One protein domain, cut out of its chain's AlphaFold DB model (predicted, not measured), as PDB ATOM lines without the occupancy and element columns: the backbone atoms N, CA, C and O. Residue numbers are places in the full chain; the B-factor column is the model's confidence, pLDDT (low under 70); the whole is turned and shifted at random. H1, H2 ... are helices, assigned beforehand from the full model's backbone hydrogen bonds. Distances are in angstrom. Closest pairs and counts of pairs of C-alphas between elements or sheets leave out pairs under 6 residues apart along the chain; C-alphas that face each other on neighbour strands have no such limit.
ATOM      1  N   ALA A  30      41.749 -27.021  49.441       79.88
ATOM      2  CA  ALA A  30      40.700 -27.155  48.421       79.88
ATOM      3  C   ALA A  30      40.586 -25.898  47.544       79.88
ATOM      4  O   ALA A  30      40.336 -25.974  46.341       79.88
ATOM      5  N   PHE A  31      40.805 -24.723  48.140       86.12
ATOM      6  CA  PHE A  31      40.888 -23.477  47.382       86.12
ATOM      7  C   PHE A  31      42.128 -23.458  46.478       86.12
ATOM      8  O   PHE A  31      42.028 -23.079  45.314       86.12
ATOM      9  N   GLN A  32      43.283 -23.901  46.981       88.12
ATOM     10  CA  GLN A  32      44.503 -23.973  46.177       88.12
ATOM     11  C   GLN A  32      44.364 -24.918  44.979       88.12
ATOM     12  O   GLN A  32      44.741 -24.531  43.875       88.12
ATOM     13  N   GLU A  33      43.784 -26.105  45.163       88.62
ATOM     14  CA  GLU A  33      43.513 -27.050  44.068       88.62
ATOM     15  C   GLU A  33      42.616 -26.423  42.995       88.62
ATOM     16  O   GLU A  33      42.905 -26.500  41.802       88.62
ATOM     17  N   LEU A  34      41.572 -25.712  43.420       89.69
ATOM     18  CA  LEU A  34      40.658 -25.032  42.511       89.69
ATOM     19  C   LEU A  34      41.369 -23.960  41.671       89.69
ATOM     20  O   LEU A  34      41.109 -23.832  40.473       89.69
ATOM     21  N   ILE A  35      42.269 -23.187  42.282       91.00
ATOM     22  CA  ILE A  35      43.037 -22.160  41.570       91.00
ATOM     23  C   ILE A  35      44.048 -22.798  40.609       91.00
ATOM     24  O   ILE A  35      44.248 -22.278  39.510       91.00
ATOM     25  N   GLN A  36      44.655 -23.931  40.972       91.75
ATOM     26  CA  GLN A  36      45.536 -24.683  40.073       91.75
ATOM     27  C   GLN A  36      44.781 -25.208  38.848       91.75
ATOM     28  O   GLN A  36      45.261 -25.057  37.723       91.75
ATOM     29  N   ASP A  37      43.580 -25.754  39.050       92.69
ATOM     30  CA  ASP A  37      42.719 -26.228  37.968       92.69
ATOM     31  C   ASP A  37      42.326 -25.089  37.018       92.69
ATOM     32  O   ASP A  37      42.504 -25.212  35.802       92.69
ATOM     33  N   LEU A  38      41.884 -23.951  37.564       93.88
ATOM     34  CA  LEU A  38      41.563 -22.760  36.775       93.88
ATOM     35  C   LEU A  38      42.781 -22.266  35.984       93.88
ATOM     36  O   LEU A  38      42.668 -21.939  34.804       93.88
ATOM     37  N   THR A  39      43.950 -22.225  36.625       92.94
ATOM     38  CA  THR A  39      45.193 -21.752  36.001       92.94
ATOM     39  C   THR A  39      45.596 -22.651  34.835       92.94
ATOM     40  O   THR A  39      45.938 -22.153  33.762       92.94
ATOM     41  N   ARG A  40      45.502 -23.975  35.003       95.25
ATOM     42  CA  ARG A  40      45.778 -24.954  33.943       95.25
ATOM     43  C   ARG A  40      44.836 -24.776  32.752       95.25
ATOM     44  O   ARG A  40      45.289 -24.800  31.607       95.25
ATOM     45  N   ASP A  41      43.546 -24.587  33.007       93.38
ATOM     46  CA  ASP A  41      42.546 -24.448  31.945       93.38
ATOM     47  C   ASP A  41      42.664 -23.098  31.222       93.38
ATOM     48  O   ASP A  41      42.564 -23.046  29.995       93.38
ATOM     49  N   ALA A  42      42.976 -22.021  31.947       93.12
ATOM     50  CA  ALA A  42      43.249 -20.710  31.363       93.12
ATOM     51  C   ALA A  42      44.501 -20.730  30.468       93.12
ATOM     52  O   ALA A  42      44.481 -20.179  29.365       93.12
ATOM     53  N   GLN A  43      45.570 -21.412  30.896       91.38
ATOM     54  CA  GLN A  43      46.794 -21.564  30.100       91.38
ATOM     55  C   GLN A  43      46.561 -22.345  28.803       91.38
ATOM     56  O   GLN A  43      47.167 -22.011  27.785       91.38
ATOM     57  N   ARG A  44      45.680 -23.355  28.824       92.94
ATOM     58  CA  ARG A  44      45.294 -24.123  27.629       92.94
ATOM     59  C   ARG A  44      44.414 -23.321  26.677       92.94
ATOM     60  O   ARG A  44      44.611 -23.397  25.470       92.94
ATOM     61  N   ALA A  45      43.437 -22.590  27.209       91.94
ATOM     62  CA  ALA A  45      42.454 -21.875  26.402       91.94
ATOM     63  C   ALA A  45      42.973 -20.542  25.840       91.94
ATOM     64  O   ALA A  45      42.414 -20.061  24.857       91.94
ATOM     65  N   GLN A  46      44.006 -19.943  26.455       91.94
ATOM     66  CA  GLN A  46      44.552 -18.623  26.097       91.94
ATOM     67  C   GLN A  46      43.442 -17.590  25.792       91.94
ATOM     68  O   GLN A  46      43.381 -17.033  24.690       91.94
ATOM     69  N   PRO A  47      42.501 -17.359  26.729       93.06
ATOM     70  CA  PRO A  47      41.347 -16.519  26.454       93.06
ATOM     71  C   PRO A  47      41.765 -15.052  26.300       93.06
ATOM     72  O   PRO A  47      42.491 -14.507  27.128       93.06
ATOM     73  N   LYS A  48      41.238 -14.383  25.268       86.69
ATOM     74  CA  LYS A  48      41.408 -12.929  25.078       86.69
ATOM     75  C   LYS A  48      40.767 -12.114  26.210       86.69
ATOM     76  O   LYS A  48      41.229 -11.019  26.505       86.69
ATOM     77  N   ASP A  49      39.720 -12.658  26.832       92.75
ATOM     78  CA  ASP A  49      39.043 -12.085  27.996       92.75
ATOM     79  C   ASP A  49      39.132 -13.057  29.181       92.75
ATOM     80  O   ASP A  49      38.361 -14.015  29.298       92.75
ATOM     81  N   ALA A  50      40.110 -12.817  30.055       91.44
ATOM     82  CA  ALA A  50      40.363 -13.656  31.221       91.44
ATOM     83  C   ALA A  50      39.241 -13.574  32.271       91.44
ATOM     84  O   ALA A  50      38.947 -14.573  32.926       91.44
ATOM     85  N   LEU A  51      38.583 -12.420  32.428       93.06
ATOM     86  CA  LEU A  51      37.544 -12.239  33.447       93.06
ATOM     87  C   LEU A  51      36.263 -12.973  33.062       93.06
ATOM     88  O   LEU A  51      35.706 -13.715  33.878       93.06
ATOM     89  N   GLN A  52      35.825 -12.819  31.809       90.56
ATOM     90  CA  GLN A  52      34.660 -13.540  31.308       90.56
ATOM     91  C   GLN A  52      34.911 -15.055  31.290       90.56
ATOM     92  O   GLN A  52      34.008 -15.832  31.610       90.56
ATOM     93  N   PHE A  53      36.141 -15.480  30.979       95.25
ATOM     94  CA  PHE A  53      36.541 -16.882  31.065       95.25
ATOM     95  C   PHE A  53      36.395 -17.429  32.489       95.25
ATOM     96  O   PHE A  53      35.715 -18.436  32.678       95.25
ATOM     97  N   CYS A  54      36.951 -16.742  33.493       94.25
ATOM     98  CA  CYS A  54      36.823 -17.150  34.893       94.25
ATOM     99  C   CYS A  54      35.350 -17.261  35.314       94.25
ATOM    100  O   CYS A  54      34.949 -18.275  35.882       94.25
ATOM    101  N   ALA A  55      34.520 -16.266  34.983       93.56
ATOM    102  CA  ALA A  55      33.094 -16.284  35.310       93.56
ATOM    103  C   ALA A  55      32.376 -17.512  34.717       93.56
ATOM    104  O   ALA A  55      31.625 -18.201  35.410       93.56
ATOM    105  N   ASN A  56      32.640 -17.826  33.448       94.25
ATOM    106  CA  ASN A  56      32.047 -18.979  32.771       94.25
ATOM    107  C   ASN A  56      32.572 -20.316  33.316       94.25
ATOM    108  O   ASN A  56      31.794 -21.263  33.458       94.25
ATOM    109  N   TRP A  57      33.863 -20.391  33.648       94.62
ATOM    110  CA  TRP A  57      34.503 -21.583  34.204       94.62
ATOM    111  C   TRP A  57      33.894 -21.953  35.562       94.62
ATOM    112  O   TRP A  57      33.434 -23.081  35.756       94.62
ATOM    113  N   PHE A  58      33.764 -20.976  36.466       95.19
ATOM    114  CA  PHE A  58      33.128 -21.185  37.769       95.19
ATOM    115  C   PHE A  58      31.652 -21.563  37.640       95.19
ATOM    116  O   PHE A  58      31.195 -22.490  38.309       95.19
ATOM    117  N   ASN A  59      30.904 -20.896  36.757       94.00
ATOM    118  CA  ASN A  59      29.494 -21.216  36.531       94.00
ATOM    119  C   ASN A  59      29.303 -22.634  35.980       94.00
ATOM    120  O   ASN A  59      28.402 -23.340  36.428       94.00
ATOM    121  N   SER A  60      30.173 -23.067  35.064       92.56
ATOM    122  CA  SER A  60      30.173 -24.437  34.538       92.56
ATOM    123  C   SER A  60      30.433 -25.455  35.649       92.56
ATOM    124  O   SER A  60      29.698 -26.434  35.780       92.56
ATOM    125  N   ARG A  61      31.419 -25.192  36.515       88.81
ATOM    126  CA  ARG A  61      31.754 -26.083  37.632       88.81
ATOM    127  C   ARG A  61      30.644 -26.151  38.685       88.81
ATOM    128  O   ARG A  61      30.331 -27.229  39.184       88.81
ATOM    129  N   LEU A  62      30.000 -25.023  38.984       89.50
ATOM    130  CA  LEU A  62      28.835 -24.966  39.873       89.50
ATOM    131  C   LEU A  62      27.618 -25.686  39.282       89.50
ATOM    132  O   LEU A  62      26.880 -26.346  40.012       89.50
ATOM    133  N   ALA A  63      27.393 -25.564  37.972       89.19
ATOM    134  CA  ALA A  63      26.324 -26.283  37.288       89.19
ATOM    135  C   ALA A  63      26.528 -27.801  37.395       89.19
ATOM    136  O   ALA A  63      25.597 -28.512  37.759       89.19
ATOM    137  N   GLU A  64      27.757 -28.283  37.193       88.38
ATOM    138  CA  GLU A  64      28.102 -29.699  37.355       88.38
ATOM    139  C   GLU A  64      27.822 -30.204  38.781       88.38
ATOM    140  O   GLU A  64      27.213 -31.261  38.964       88.38
ATOM    141  N   GLN A  65      28.205 -29.435  39.806       86.44
ATOM    142  CA  GLN A  65      27.923 -29.787  41.201       86.44
ATOM    143  C   GLN A  65      26.417 -29.871  41.491       86.44
ATOM    144  O   GLN A  65      25.978 -30.786  42.191       86.44
ATOM    145  N   ARG A  66      25.613 -28.956  40.929       84.50
ATOM    146  CA  ARG A  66      24.147 -28.986  41.056       84.50
ATOM    147  C   ARG A  66      23.554 -30.235  40.417       84.50
ATOM    148  O   ARG A  66      22.732 -30.887  41.054       84.50
ATOM    149  N   THR A  67      23.994 -30.591  39.212       84.56
ATOM    150  CA  THR A  67      23.528 -31.804  38.524       84.56
ATOM    151  C   THR A  67      23.836 -33.054  39.345       84.56
ATOM    152  O   THR A  67      22.940 -33.856  39.587       84.56
ATOM    153  N   ARG A  68      25.059 -33.179  39.881       86.50
ATOM    154  CA  ARG A  68      25.441 -34.326  40.726       86.50
ATOM    155  C   ARG A  68      24.598 -34.443  41.996       86.50
ATOM    156  O   ARG A  68      24.260 -35.551  42.404       86.50
ATOM    157  N   LEU A  69      24.257 -33.319  42.629       80.25
ATOM    158  CA  LEU A  69      23.367 -33.325  43.791       80.25
ATOM    159  C   LEU A  69      21.946 -33.753  43.421       80.25
ATOM    160  O   LEU A  69      21.346 -34.539  44.149       80.25
ATOM    161  N   ILE A  70      21.423 -33.264  42.298       86.94
ATOM    162  CA  ILE A  70      20.100 -33.655  41.802       86.94
ATOM    163  C   ILE A  70      20.060 -35.164  41.535       86.94
ATOM    164  O   ILE A  70      19.159 -35.839  42.031       86.94
ATOM    165  N   ASP A  71      21.064 -35.711  40.850       80.38
ATOM    166  CA  ASP A  71      21.151 -37.147  40.567       80.38
ATOM    167  C   ASP A  71      21.222 -37.989  41.848       80.38
ATOM    168  O   ASP A  71      20.551 -39.017  41.957       80.38
ATOM    169  N   LEU A  72      21.972 -37.540  42.860       81.44
ATOM    170  CA  LEU A  72      22.040 -38.215  44.160       81.44
ATOM    171  C   LEU A  72      20.676 -38.230  44.872       81.44
ATOM    172  O   LEU A  72      20.272 -39.250  45.438       81.44
ATOM    173  N   VAL A  73      19.952 -37.109  44.840       82.94
ATOM    174  CA  VAL A  73      18.609 -36.992  45.431       82.94
ATOM    175  C   VAL A  73      17.612 -37.899  44.701       82.94
ATOM    176  O   VAL A  73      16.826 -38.601  45.346       82.94
ATOM    177  N   LEU A  74      17.679 -37.956  43.368       79.94
ATOM    178  CA  LEU A  74      16.856 -38.857  42.558       79.94
ATOM    179  C   LEU A  74      17.176 -40.332  42.844       79.94
ATOM    180  O   LEU A  74      16.260 -41.127  43.062       79.94
TER     181      LEU A  74
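What this domain is: This is residues 30 to 74 of the 287 residues of a protein of Tulasnella calospora MUT 4182 (UniProt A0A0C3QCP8). Two helices joined by a tight turn make an open V: H1 is the shorter arm, H2 the longer, and residues 59 to 74 of H2 stick out free. The printed part has 45 residues, with H1 then H2 along the chain and no named strand, in the class all helix. It is loose, with a radius of gyration of the C-alphas of 12.6 A, and elongated, spanning 39 by 20 by 14 A.

Where its parts are: H1 is residues 30 to 45, 22.7 A from C-alpha 30 at (40.700, -27.155, 48.421) to C-alpha 45. H2 is residues 50 to 74, 36.3 A long, ending at C-alpha 74 at (16.856, -38.857, 42.558).

How they stand to each other: H1 touches H2 with residues 38 to 42 alone, and H2 touches H1 with residues 50 to 57 alone. The closest C-alphas, of Leu 38 and Cys 54, are 7.6 A apart. The helices run opposite ways at a steep tilt of 58 degrees. In H1 and H2 every O i to N i+4 pair is within hydrogen-bond range.

The domain as a whole: The C-alphas farthest apart, of Lys 48 and Leu 74, are 39.8 A apart. The printed part has no cut, the link from H1 to H2 is tight, and no printed residue is under 70 in pLDDT.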